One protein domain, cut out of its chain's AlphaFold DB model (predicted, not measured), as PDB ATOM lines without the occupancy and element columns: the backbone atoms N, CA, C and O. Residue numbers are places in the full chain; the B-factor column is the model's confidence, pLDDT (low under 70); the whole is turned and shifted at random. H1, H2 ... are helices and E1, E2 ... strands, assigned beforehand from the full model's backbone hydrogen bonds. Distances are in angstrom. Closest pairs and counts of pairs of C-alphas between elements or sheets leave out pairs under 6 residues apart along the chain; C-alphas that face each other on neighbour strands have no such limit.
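This is residues 82 to 175 of the 280 residues of an uncharacterized protein of bacterium 1xD42-87 (UniProt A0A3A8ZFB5). Two small antiparallel sheets make a sandwich with crossed strands, only partly face to face: the strongly twisted sheet E2 E5 E6 E7 and the smaller sheet E1 E4 E3, with E3 coming close to E7. The short helix H1 packs on E2 and E6, and residues 95 to 106 make a long link round the outside. The printed part has 94 residues, with seven named strands and one named helix in the order E1 E2 E3 E4 E5 E6 E7 H1; the class is mostly strand, as strands hold 43 of the 51 residues in named elements. It is compact, with a radius of gyration of the C-alphas of 11.9 A and spans of 29 by 29 by 24 A.

Find C-alpha 87 at (44.016, -16.040, 2.705); from there E1, residues 87 to 94, runs 16.1 A and bends by 87 degrees at residue 91. E2, residues 107 to 115, runs 20.1 A and bends by 71 degrees at residue 110. Next come E3, residues 120 to 122, and E4, residues 129 to 133, a hairpin. E5, residues 137 to 144, runs 18.4 A; E6, residues 148 to 152, and E7, residues 162 to 166, follow. H1, residues 167 to 174, ends at C-alpha 174, (39.481, -3.674, -5.411).

E5 E6 E7 form a meander, each strand the antiparallel neighbour of the one before: look for N 142 and O 150 at 2.8 A, and N 149 and O 165 at 2.8 A. E2 is antiparallel to E5, with N 113 and O 139 at 2.9 A. H1 is on this sheet; its closest C-alpha pair with E2 is Leu 115 and Ser 174, 4.4 A. In H1 every O i to N i+4 pair is within hydrogen-bond range. In the other sheet, E4 pairs with E1 through N 90 and O 130, 2.8 A, and with E3 through N 121 and O 131, 2.8 A. Between the sheets, the closest C-alphas of E3 and E7 are Tyr 122 and Leu 164, 4.8 A.

The C-alphas farthest apart, Thr 96 and Thr 111, are 31.2 A apart. The printed part has no cut, E1 to E2 is the long link, and no printed residue is under 70 in pLDDT.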
ATOM      1  N   THR A  82      48.701 -20.034   9.309       95.25
ATOM      2  CA  THR A  82      48.107 -21.156   8.591       95.25
ATOM      3  C   THR A  82      47.585 -20.679   7.232       95.25
ATOM      4  O   THR A  82      46.803 -19.727   7.145       95.25
ATOM      5  N   GLU A  83      48.021 -21.330   6.152       95.62
ATOM      6  CA  GLU A  83      47.593 -21.015   4.785       95.62
ATOM      7  C   GLU A  83      46.233 -21.646   4.449       95.62
ATOM      8  O   GLU A  83      46.023 -22.846   4.632       95.62
ATOM      9  N   HIS A  84      45.342 -20.831   3.888       94.56
ATOM     10  CA  HIS A  84      44.071 -21.224   3.284       94.56
ATOM     11  C   HIS A  84      44.095 -20.950   1.774       94.56
ATOM     12  O   HIS A  84      45.040 -20.354   1.246       94.56
ATOM     13  N   GLU A  85      43.060 -21.375   1.044       93.94
ATOM     14  CA  GLU A  85      43.008 -21.205  -0.416       93.94
ATOM     15  C   GLU A  85      43.151 -19.730  -0.822       93.94
ATOM     16  O   GLU A  85      43.980 -19.412  -1.677       93.94
ATOM     17  N   TYR A  86      42.436 -18.833  -0.131       95.50
ATOM     18  CA  TYR A  86      42.321 -17.412  -0.483       95.50
ATOM     19  C   TYR A  86      42.993 -16.443   0.501       95.50
ATOM     20  O   TYR A  86      43.070 -15.249   0.220       95.50
ATOM     21  N   PHE A  87      43.470 -16.907   1.655       96.88
ATOM     22  CA  PHE A  87      44.016 -16.040   2.705       96.88
ATOM     23  C   PHE A  87      44.983 -16.798   3.617       96.88
ATOM     24  O   PHE A  87      45.112 -18.018   3.542       96.88
ATOM     25  N   TYR A  88      45.664 -16.061   4.485       96.44
ATOM     26  CA  TYR A  88      46.506 -16.585   5.551       96.44
ATOM     27  C   TYR A  88      45.908 -16.163   6.888       96.44
ATOM     28  O   TYR A  88      45.531 -15.004   7.052       96.44
ATOM     29  N   VAL A  89      45.808 -17.090   7.840       95.44
ATOM     30  CA  VAL A  89      45.269 -16.837   9.185       95.44
ATOM     31  C   VAL A  89      46.398 -16.898  10.194       95.44
ATOM     32  O   VAL A  89      47.163 -17.853  10.181       95.44
ATOM     33  N   ARG A  90      46.488 -15.902  11.073       93.94
ATOM     34  CA  ARG A  90      47.409 -15.915  12.211       93.94
ATOM     35  C   ARG A  90      47.026 -17.043  13.159       93.94
ATOM     36  O   ARG A  90      45.855 -17.162  13.525       93.94
ATOM     37  N   ASP A  91      48.007 -17.816  13.605       91.75
ATOM     38  CA  ASP A  91      47.763 -18.880  14.587       91.75
ATOM     39  C   ASP A  91      47.341 -18.291  15.949       91.75
ATOM     40  O   ASP A  91      46.539 -18.887  16.671       91.75
ATOM     41  N   GLU A  92      47.815 -17.078  16.257       90.38
ATOM     42  CA  GLU A  92      47.395 -16.270  17.404       90.38
ATOM     43  C   GLU A  92      46.769 -14.940  16.951       90.38
ATOM     44  O   GLU A  92      47.361 -14.178  16.180       90.38
ATOM     45  N   LEU A  93      45.558 -14.651  17.441       87.00
ATOM     46  CA  LEU A  93      44.835 -13.417  17.123       87.00
ATOM     47  C   LEU A  93      45.505 -12.199  17.751       87.00
ATOM     48  O   LEU A  93      45.818 -12.190  18.942       87.00
ATOM     49  N   ASP A  94      45.600 -11.130  16.971       89.81
ATOM     50  CA  ASP A  94      46.098  -9.851  17.451       89.81
ATOM     51  C   ASP A  94      44.942  -8.966  17.908       89.81
ATOM     52  O   ASP A  94      44.106  -8.502  17.126       89.81
ATOM     53  N   MET A  95      44.894  -8.782  19.224       90.31
ATOM     54  CA  MET A  95      43.827  -8.076  19.922       90.31
ATOM     55  C   MET A  95      44.184  -6.611  20.213       90.31
ATOM     56  O   MET A  95      43.381  -5.927  20.846       90.31
ATOM     57  N   THR A  96      45.365  -6.137  19.799       89.31
ATOM     58  CA  THR A  96      45.920  -4.830  20.198       89.31
ATOM     59  C   THR A  96      44.990  -3.674  19.830       89.31
ATOM     60  O   THR A  96      44.685  -2.837  20.678       89.31
ATOM     61  N   ASP A  97      44.456  -3.709  18.607       85.00
ATOM     62  CA  ASP A  97      43.548  -2.694  18.056       85.00
ATOM     63  C   ASP A  97      42.132  -3.245  17.797       85.00
ATOM     64  O   ASP A  97      41.369  -2.716  16.983       85.00
ATOM     65  N   ALA A  98      41.763  -4.336  18.481       88.94
ATOM     66  CA  ALA A  98      40.484  -4.997  18.268       88.94
ATOM     67  C   ALA A  98      39.314  -4.063  18.601       88.94
ATOM     68  O   ALA A  98      39.105  -3.670  19.752       88.94
ATOM     69  N   THR A  99      38.522  -3.746  17.578       86.00
ATOM     70  CA  THR A  99      37.331  -2.908  17.714       86.00
ATOM     71  C   THR A  99      36.090  -3.748  17.424       86.00
ATOM     72  O   THR A  99      35.821  -4.051  16.261       86.00
ATOM     73  N   PRO A 100      35.318  -4.143  18.456       87.12
ATOM     74  CA  PRO A 100      34.111  -4.929  18.260       87.12
ATOM     75  C   PRO A 100      33.127  -4.230  17.329       87.12
ATOM     76  O   PRO A 100      32.883  -3.028  17.442       87.12
ATOM     77  N   MET A 101      32.512  -5.017  16.456       86.31
ATOM     78  CA  MET A 101      31.569  -4.539  15.454       86.31
ATOM     79  C   MET A 101      30.204  -5.195  15.661       86.31
ATOM     80  O   MET A 101      30.114  -6.412  15.848       86.31
ATOM     81  N   ASP A 102      29.128  -4.407  15.592       88.50
ATOM     82  CA  ASP A 102      27.773  -4.952  15.516       88.50
ATOM     83  C   ASP A 102      27.483  -5.436  14.091       88.50
ATOM     84  O   ASP A 102      27.226  -4.643  13.188       88.50
ATOM     85  N   MET A 103      27.481  -6.755  13.898       88.88
ATOM     86  CA  MET A 103      27.187  -7.374  12.603       88.88
ATOM     87  C   MET A 103      25.775  -7.044  12.084       88.88
ATOM     88  O   MET A 103      25.524  -7.188  10.893       88.88
ATOM     89  N   ASN A 104      24.847  -6.591  12.941       90.06
ATOM     90  CA  ASN A 104      23.508  -6.170  12.511       90.06
ATOM     91  C   ASN A 104      23.484  -4.767  11.885       90.06
ATOM     92  O   ASN A 104      22.453  -4.369  11.350       90.06
ATOM     93  N   ALA A 105      24.586  -4.015  11.968       89.25
ATOM     94  CA  ALA A 105      24.730  -2.708  11.327       89.25
ATOM     95  C   ALA A 105      25.154  -2.806   9.848       89.25
ATOM     96  O   ALA A 105      25.333  -1.783   9.191       89.25
ATOM     97  N   LEU A 106      25.338  -4.026   9.335       89.38
ATOM     98  CA  LEU A 106      25.739  -4.296   7.961       89.38
ATOM     99  C   LEU A 106      24.522  -4.383   7.030       89.38
ATOM    100  O   LEU A 106      23.545  -5.075   7.320       89.38
ATOM    101  N   ASN A 107      24.623  -3.733   5.875       86.69
ATOM    102  CA  ASN A 107      23.686  -3.862   4.765       86.69
ATOM    103  C   ASN A 107      24.112  -5.011   3.850       86.69
ATOM    104  O   ASN A 107      25.301  -5.227   3.627       86.69
ATOM    105  N   VAL A 108      23.156  -5.752   3.298       88.62
ATOM    106  CA  VAL A 108      23.445  -6.833   2.341       88.62
ATOM    107  C   VAL A 108      23.994  -6.235   1.036       88.62
ATOM    108  O   VAL A 108      23.398  -5.293   0.521       88.62
ATOM    109  N   ASP A 109      25.093  -6.786   0.501       82.75
ATOM    110  CA  ASP A 109      25.585  -6.472  -0.859       82.75
ATOM    111  C   ASP A 109      25.214  -7.618  -1.809       82.75
ATOM    112  O   ASP A 109      24.280  -7.513  -2.601       82.75
ATOM    113  N   GLY A 110      25.882  -8.768  -1.658       83.44
ATOM    114  CA  GLY A 110      25.680  -9.942  -2.506       83.44
ATOM    115  C   GLY A 110      26.419  -9.882  -3.844       83.44
ATOM    116  O   GLY A 110      26.033 -10.577  -4.785       83.44
ATOM    117  N   THR A 111      27.471  -9.065  -3.928       86.94
ATOM    118  CA  THR A 111      28.255  -8.828  -5.147       86.94
ATOM    119  C   THR A 111      29.657  -9.430  -5.021       86.94
ATOM    120  O   THR A 111      30.246  -9.446  -3.940       86.94
ATOM    121  N   THR A 112      30.201  -9.930  -6.131       91.69
ATOM    122  CA  THR A 112      31.594 -10.393  -6.219       91.69
ATOM    123  C   THR A 112      32.485  -9.283  -6.764       91.69
ATOM    124  O   THR A 112      32.141  -8.660  -7.768       91.69
ATOM    125  N   TYR A 113      33.637  -9.079  -6.130       91.88
ATOM    126  CA  TYR A 113      34.666  -8.129  -6.556       91.88
ATOM    127  C   TYR A 113      36.011  -8.835  -6.668       91.88
ATOM    128  O   TYR A 113      36.256  -9.814  -5.966       91.88
ATOM    129  N   THR A 114      36.892  -8.301  -7.503       94.50
ATOM    130  CA  THR A 114      38.290  -8.728  -7.558       94.50
ATOM    131  C   THR A 114      39.111  -7.842  -6.629       94.50
ATOM    132  O   THR A 114      39.082  -6.624  -6.766       94.50
ATOM    133  N   LEU A 115      39.849  -8.441  -5.697       96.00
ATOM    134  CA  LEU A 115      40.899  -7.766  -4.937       96.00
ATOM    135  C   LEU A 115      42.207  -7.898  -5.711       96.00
ATOM    136  O   LEU A 115      42.739  -8.999  -5.835       96.00
ATOM    137  N   ASN A 116      42.725  -6.792  -6.237       95.25
ATOM    138  CA  ASN A 116      43.998  -6.753  -6.962       95.25
ATOM    139  C   ASN A 116      45.190  -6.841  -5.998       95.25
ATOM    140  O   ASN A 116      46.230  -7.409  -6.336       95.25
ATOM    141  N   GLU A 117      45.013  -6.350  -4.771       96.44
ATOM    142  CA  GLU A 117      46.022  -6.348  -3.713       96.44
ATOM    143  C   GLU A 117      45.592  -7.178  -2.494       96.44
ATOM    144  O   GLU A 117      44.435  -7.570  -2.346       96.44
ATOM    145  N   SER A 118      46.561  -7.499  -1.634       97.69
ATOM    146  CA  SER A 118      46.320  -8.191  -0.366       97.69
ATOM    147  C   SER A 118      45.759  -7.212   0.661       97.69
ATOM    148  O   SER A 118      46.334  -6.145   0.852       97.69
ATOM    149  N   VAL A 119      44.718  -7.608   1.392       97.69
ATOM    150  CA  VAL A 119      44.114  -6.792   2.458       97.69
ATOM    151  C   VAL A 119      44.086  -7.537   3.781       97.69
ATOM    152  O   VAL A 119      43.952  -8.762   3.817       97.69
ATOM    153  N   ASN A 120      44.180  -6.798   4.883       97.50
ATOM    154  CA  ASN A 120      44.031  -7.370   6.215       97.50
ATOM    155  C   ASN A 120      42.603  -7.888   6.422       97.50
ATOM    156  O   ASN A 120      41.623  -7.217   6.098       97.50
ATOM    157  N   ILE A 121      42.498  -9.074   7.017       96.81
ATOM    158  CA  ILE A 121      41.231  -9.674   7.420       96.81
ATOM    159  C   ILE A 121      41.107  -9.679   8.939       96.81
ATOM    160  O   ILE A 121      42.059  -9.942   9.677       96.81
ATOM    161  N   TYR A 122      39.893  -9.433   9.406       96.25
ATOM    162  CA  TYR A 122      39.560  -9.266  10.808       96.25
ATOM    163  C   TYR A 122      38.471 -10.253  11.217       96.25
ATOM    164  O   TYR A 122      37.609 -10.648  10.425       96.25
ATOM    165  N   MET A 123      38.512 -10.683  12.476       93.38
ATOM    166  CA  MET A 123      37.533 -11.618  13.015       93.38
ATOM    167  C   MET A 123      36.170 -10.926  13.200       93.38
ATOM    168  O   MET A 123      36.099  -9.926  13.922       93.38
ATOM    169  N   PRO A 124      35.069 -11.460  12.634       90.62
ATOM    170  CA  PRO A 124      33.737 -10.895  12.835       90.62
ATOM    171  C   PRO A 124      33.367 -10.769  14.318       90.62
ATOM    172  O   PRO A 124      33.752 -11.604  15.137       90.62
ATOM    173  N   SER A 125      32.584  -9.745  14.668       84.69
ATOM    174  CA  SER A 125      32.166  -9.384  16.042       84.69
ATOM    175  C   SER A 125      33.276  -8.940  17.008       84.69
ATOM    176  O   SER A 125      32.995  -8.182  17.933       84.69
ATOM    177  N   VAL A 126      34.521  -9.381  16.814       89.38
ATOM    178  CA  VAL A 126      35.666  -9.020  17.669       89.38
ATOM    179  C   VAL A 126      36.462  -7.858  17.070       89.38
ATOM    180  O   VAL A 126      36.962  -7.021  17.813       89.38
ATOM    181  N   GLY A 127      36.574  -7.807  15.740       88.75
ATOM    182  CA  GLY A 127      37.373  -6.813  15.017       88.75
ATOM    183  C   GLY A 127      38.879  -6.948  15.240       88.75
ATOM    184  O   GLY A 127      39.619  -6.007  14.979       88.75
ATOM    185  N   ALA A 128      39.335  -8.094  15.750       93.62
ATOM    186  CA  ALA A 128      40.750  -8.404  15.929       93.62
ATOM    187  C   ALA A 128      41.397  -8.779  14.597       93.62
ATOM    188  O   ALA A 128      40.764  -9.461  13.782       93.62
ATOM    189  N   LEU A 129      42.651  -8.370  14.394       94.69
ATOM    190  CA  LEU A 129      43.404  -8.720  13.197       94.69
ATOM    191  C   LEU A 129      43.639 -10.233  13.187       94.69
ATOM    192  O   LEU A 129      44.191 -10.818  14.122       94.69
ATOM    193  N   LYS A 130      43.179 -10.865  12.111       94.19
ATOM    194  CA  LYS A 130      43.131 -12.317  11.958       94.19
ATOM    195  C   LYS A 130      44.097 -12.822  10.895       94.19
ATOM    196  O   LYS A 130      44.462 -13.989  10.928       94.19
ATOM    197  N   GLY A 131      44.525 -11.968   9.973       95.75
ATOM    198  CA  GLY A 131      45.435 -12.339   8.899       95.75
ATOM    199  C   GLY A 131      45.276 -11.423   7.699       95.75
ATOM    200  O   GLY A 131      44.903 -10.265   7.873       95.75
ATOM    201  N   TYR A 132      45.511 -11.939   6.496       97.56
ATOM    202  CA  TYR A 132      45.372 -11.173   5.256       97.56
ATOM    203  C   TYR A 132      44.999 -12.062   4.063       97.56
ATOM    204  O   TYR A 132      45.246 -13.270   4.072       97.56
ATOM    205  N   THR A 133      44.378 -11.477   3.038       98.12
ATOM    206  CA  THR A 133      44.025 -12.179   1.796       98.12
ATOM    207  C   THR A 133      45.235 -12.397   0.893       98.12
ATOM    208  O   THR A 133      46.232 -11.692   0.964       98.12
ATOM    209  N   LYS A 134      45.145 -13.350  -0.032       97.69
ATOM    210  CA  LYS A 134      46.029 -13.367  -1.203       97.69
ATOM    211  C   LYS A 134      45.617 -12.235  -2.164       97.69
ATOM    212  O   LYS A 134      44.440 -11.875  -2.181       97.69
ATOM    213  N   PRO A 135      46.541 -11.664  -2.956       97.12
ATOM    214  CA  PRO A 135      46.194 -10.700  -4.001       97.12
ATOM    215  C   PRO A 135      45.620 -11.402  -5.243       97.12
ATOM    216  O   PRO A 135      45.856 -12.593  -5.453       97.12
ATOM    217  N   ASN A 136      44.959 -10.641  -6.118       96.38
ATOM    218  CA  ASN A 136      44.347 -11.097  -7.376       96.38
ATOM    219  C   ASN A 136      43.329 -12.234  -7.192       96.38
ATOM    220  O   ASN A 136      43.354 -13.228  -7.923       96.38
ATOM    221  N   ILE A 137      42.450 -12.093  -6.201       96.19
ATOM    222  CA  ILE A 137      41.391 -13.062  -5.901       96.19
ATOM    223  C   ILE A 137      40.011 -12.446  -6.111       96.19
ATOM    224  O   ILE A 137      39.806 -11.261  -5.852       96.19
ATOM    225  N   ASP A 138      39.048 -13.271  -6.513       95.19
ATOM    226  CA  ASP A 138      37.639 -12.891  -6.499       95.19
ATOM    227  C   ASP A 138      37.039 -13.208  -5.127       95.19
ATOM    228  O   ASP A 138      37.165 -14.324  -4.618       95.19
ATOM    229  N   VAL A 139      36.372 -12.227  -4.523       95.25
ATOM    230  CA  VAL A 139      35.741 -12.342  -3.206       95.25
ATOM    231  C   VAL A 139      34.268 -11.986  -3.283       95.25
ATOM    232  O   VAL A 139      33.869 -11.016  -3.926       95.25
ATOM    233  N   TYR A 140      33.438 -12.774  -2.605       95.31
ATOM    234  CA  TYR A 140      32.020 -12.480  -2.457       95.31
ATOM    235  C   TYR A 140      31.798 -11.610  -1.218       95.31
ATOM    236  O   TYR A 140      32.051 -12.040  -0.088       95.31
ATOM    237  N   VAL A 141      31.292 -10.395  -1.426       95.06
ATOM    238  CA  VAL A 141      30.877  -9.499  -0.346       95.06
ATOM    239  C   VAL A 141      29.466  -9.886   0.072       95.06
ATOM    240  O   VAL A 141      28.490  -9.670  -0.648       95.06
ATOM    241  N   ASN A 142      29.350 -10.458   1.266       94.12
ATOM    242  CA  ASN A 142      28.062 -10.805   1.847       94.12
ATOM    243  C   ASN A 142      27.297  -9.547   2.276       94.12
ATOM    244  O   ASN A 142      26.111  -9.394   1.976       94.12
ATOM    245  N   SER A 143      27.991  -8.640   2.959       93.00
ATOM    246  CA  SER A 143      27.400  -7.440   3.542       93.00
ATOM    247  C   SER A 143      28.461  -6.371   3.811       93.00
ATOM    248  O   SER A 143      29.630  -6.709   3.952       93.00
ATOM    249  N   PHE A 144      28.072  -5.106   3.933       93.12
ATOM    250  CA  PHE A 144      28.987  -3.978   4.134       93.12
ATOM    251  C   PHE A 144      28.332  -2.823   4.908       93.12
ATOM    252  O   PHE A 144      27.109  -2.760   5.050       93.12
ATOM    253  N   ASN A 145      29.145  -1.901   5.407       87.88
ATOM    254  CA  ASN A 145      28.740  -0.564   5.830       87.88
ATOM    255  C   ASN A 145      29.846   0.442   5.453       87.88
ATOM    256  O   ASN A 145      30.707   0.128   4.634       87.88
ATOM    257  N   GLU A 146      29.813   1.649   6.022       83.94
ATOM    258  CA  GLU A 146      30.823   2.683   5.752       83.94
ATOM    259  C   GLU A 146      32.243   2.302   6.199       83.94
ATOM    260  O   GLU A 146      33.210   2.760   5.598       83.94
ATOM    261  N   ASP A 147      32.372   1.424   7.196       90.38
ATOM    262  CA  ASP A 147      33.649   1.089   7.829       90.38
ATOM    263  C   ASP A 147      34.194  -0.285   7.406       90.38
ATOM    264  O   ASP A 147      35.399  -0.526   7.472       90.38
ATOM    265  N   TRP A 148      33.325  -1.213   6.995       94.44
ATOM    266  CA  TRP A 148      33.660  -2.632   6.872       94.44
ATOM    267  C   TRP A 148      32.938  -3.331   5.720       94.44
ATOM    268  O   TRP A 148      31.743  -3.143   5.500       94.44
ATOM    269  N   TYR A 149      33.649  -4.257   5.084       95.00
ATOM    270  CA  TYR A 149      33.130  -5.261   4.160       95.00
ATOM    271  C   TYR A 149      33.247  -6.643   4.804       95.00
ATOM    272  O   TYR A 149      34.307  -7.035   5.282       95.00
ATOM    273  N   CYS A 150      32.153  -7.398   4.817       96.19
ATOM    274  CA  CYS A 150      32.106  -8.777   5.284       96.19
ATOM    275  C   CYS A 150      32.181  -9.719   4.084       96.19
ATOM    276  O   CYS A 150      31.247  -9.800   3.279       96.19
ATOM    277  N   LEU A 151      33.295 -10.434   3.974       96.69
ATOM    278  CA  LEU A 151      33.545 -11.402   2.914       96.69
ATOM    279  C   LEU A 151      33.094 -12.790   3.354       96.69
ATOM    280  O   LEU A 151      33.262 -13.165   4.517       96.69
ATOM    281  N   TYR A 152      32.552 -13.556   2.410       95.25
ATOM    282  CA  TYR A 152      32.232 -14.966   2.604       95.25
ATOM    283  C   TYR A 152      33.058 -15.835   1.658       95.25
ATOM    284  O   TYR A 152      33.070 -15.607   0.448       95.25
ATOM    285  N   PHE A 153      33.705 -16.852   2.222       93.19
ATOM    286  CA  PHE A 153      34.469 -17.845   1.476       93.19
ATOM    287  C   PHE A 153      33.726 -19.181   1.500       93.19
ATOM    288  O   PHE A 153      33.536 -19.794   2.555       93.19
ATOM    289  N   GLU A 154      33.275 -19.624   0.325       84.69
ATOM    290  CA  GLU A 154      32.631 -20.925   0.174       84.69
ATOM    291  C   GLU A 154      33.654 -22.033   0.471       84.69
ATOM    292  O   GLU A 154      34.793 -21.971   0.017       84.69
ATOM    293  N   ASN A 155      33.241 -23.058   1.222       85.44
ATOM    294  CA  ASN A 155      34.062 -24.202   1.661       85.44
ATOM    295  C   ASN A 155      35.068 -23.949   2.795       85.44
ATOM    296  O   ASN A 155      35.738 -24.891   3.212       85.44
ATOM    297  N   GLU A 156      35.119 -22.746   3.359       89.50
ATOM    298  CA  GLU A 156      35.803 -22.521   4.634       89.50
ATOM    299  C   GLU A 156      34.887 -22.887   5.814       89.50
ATOM    300  O   GLU A 156      33.665 -22.712   5.762       89.50
ATOM    301  N   GLU A 157      35.463 -23.408   6.899       85.62
ATOM    302  CA  GLU A 157      34.723 -23.685   8.135       85.62
ATOM    303  C   GLU A 157      34.750 -22.479   9.080       85.62
ATOM    304  O   GLU A 157      35.615 -21.609   9.002       85.62
ATOM    305  N   SER A 158      33.794 -22.410  10.007       82.50
ATOM    306  CA  SER A 158      33.840 -21.413  11.082       82.50
ATOM    307  C   SER A 158      35.117 -21.592  11.921       82.50
ATOM    308  O   SER A 158      35.439 -22.727  12.275       82.50
ATOM    309  N   PRO A 159      35.824 -20.506  12.287       84.75
ATOM    310  CA  PRO A 159      35.417 -19.102  12.154       84.75
ATOM    311  C   PRO A 159      35.941 -18.403  10.885       84.75
ATOM    312  O   PRO A 159      35.973 -17.175  10.850       84.75
ATOM    313  N   ASN A 160      36.425 -19.137   9.882       89.25
ATOM    314  CA  ASN A 160      37.093 -18.620   8.678       89.25
ATOM    315  C   ASN A 160      36.164 -18.385   7.484       89.25
ATOM    316  O   ASN A 160      36.532 -17.662   6.565       89.25
ATOM    317  N   ASN A 161      34.946 -18.912   7.531       92.69
ATOM    318  CA  ASN A 161      33.945 -18.723   6.486       92.69
ATOM    319  C   ASN A 161      33.449 -17.279   6.322       92.69
ATOM    320  O   ASN A 161      33.018 -16.921   5.231       92.69
ATOM    321  N   TYR A 162      33.514 -16.464   7.378       94.12
ATOM    322  CA  TYR A 162      33.235 -15.031   7.330       94.12
ATOM    323  C   TYR A 162      34.404 -14.245   7.911       94.12
ATOM    324  O   TYR A 162      34.894 -14.561   9.000       94.12
ATOM    325  N   VAL A 163      34.820 -13.194   7.212       95.75
ATOM    326  CA  VAL A 163      35.865 -12.274   7.670       95.75
ATOM    327  C   VAL A 163      35.493 -10.839   7.338       95.75
ATOM    328  O   VAL A 163      34.762 -10.584   6.386       95.75
ATOM    329  N   LEU A 164      35.992  -9.904   8.136       96.25
ATOM    330  CA  LEU A 164      35.828  -8.477   7.897       96.25
ATOM    331  C   LEU A 164      37.081  -7.907   7.228       96.25
ATOM    332  O   LEU A 164      38.188  -8.323   7.549       96.25
ATOM    333  N   VAL A 165      36.905  -6.933   6.350       96.56
ATOM    334  CA  VAL A 165      37.959  -6.094   5.767       96.56
ATOM    335  C   VAL A 165      37.530  -4.649   5.960       96.56
ATOM    336  O   VAL A 165      36.340  -4.351   5.842       96.56
ATOM    337  N   LYS A 166      38.458  -3.748   6.281       94.44
ATOM    338  CA  LYS A 166      38.124  -2.327   6.376       94.44
ATOM    339  C   LYS A 166      37.701  -1.784   5.014       94.44
ATOM    340  O   LYS A 166      38.261  -2.169   3.992       94.44
ATOM    341  N   ALA A 167      36.724  -0.885   5.000       91.62
ATOM    342  CA  ALA A 167      36.204  -0.310   3.766       91.62
ATOM    343  C   ALA A 167      37.286   0.416   2.963       91.62
ATOM    344  O   ALA A 167      37.372   0.187   1.761       91.62
ATOM    345  N   GLU A 168      38.129   1.219   3.620       88.62
ATOM    346  CA  GLU A 168      39.255   1.920   2.985       88.62
ATOM    347  C   GLU A 168      40.170   0.954   2.209       88.62
ATOM    348  O   GLU A 168      40.317   1.095   0.995       88.62
ATOM    349  N   ASP A 169      40.659  -0.095   2.880       94.56
ATOM    350  CA  ASP A 169      41.564  -1.092   2.301       94.56
ATOM    351  C   ASP A 169      40.882  -1.886   1.179       94.56
ATOM    352  O   ASP A 169      41.480  -2.178   0.145       94.56
ATOM    353  N   PHE A 170      39.607  -2.246   1.366       94.19
ATOM    354  CA  PHE A 170      38.840  -2.987   0.366       94.19
ATOM    355  C   PHE A 170      38.634  -2.164  -0.908       94.19
ATOM    356  O   PHE A 170      38.786  -2.679  -2.015       94.19
ATOM    357  N   ILE A 171      38.267  -0.890  -0.761       89.06
ATOM    358  CA  ILE A 171      38.026   0.030  -1.872       89.06
ATOM    359  C   ILE A 171      39.304   0.227  -2.689       89.06
ATOM    360  O   ILE A 171      39.253   0.112  -3.914       89.06
ATOM    361  N   GLU A 172      40.424   0.483  -2.013       88.88
ATOM    362  CA  GLU A 172      41.731   0.655  -2.649       88.88
ATOM    363  C   GLU A 172      42.152  -0.628  -3.375       88.88
ATOM    364  O   GLU A 172      42.358  -0.618  -4.587       88.88
ATOM    365  N   ALA A 173      42.159  -1.768  -2.678       93.19
ATOM    366  CA  ALA A 173      42.611  -3.031  -3.255       93.19
ATOM    367  C   ALA A 173      41.711  -3.542  -4.390       93.19
ATOM    368  O   ALA A 173      42.191  -4.219  -5.302       93.19
ATOM    369  N   SER A 174      40.407  -3.256  -4.352       90.56
ATOM    370  CA  SER A 174      39.481  -3.674  -5.411       90.56
ATOM    371  C   SER A 174      39.478  -2.750  -6.626       90.56
ATOM    372  O   SER A 174      39.016  -3.154  -7.694       90.56
ATOM    373  N   GLY A 175      39.946  -1.506  -6.483       82.50
ATOM    374  CA  GLY A 175      39.760  -0.475  -7.503       82.50
ATOM    375  C   GLY A 175      38.280  -0.242  -7.836       82.50
ATOM    376  O   GLY A 175      37.949   0.201  -8.936       82.50
TER     377      GLY A 175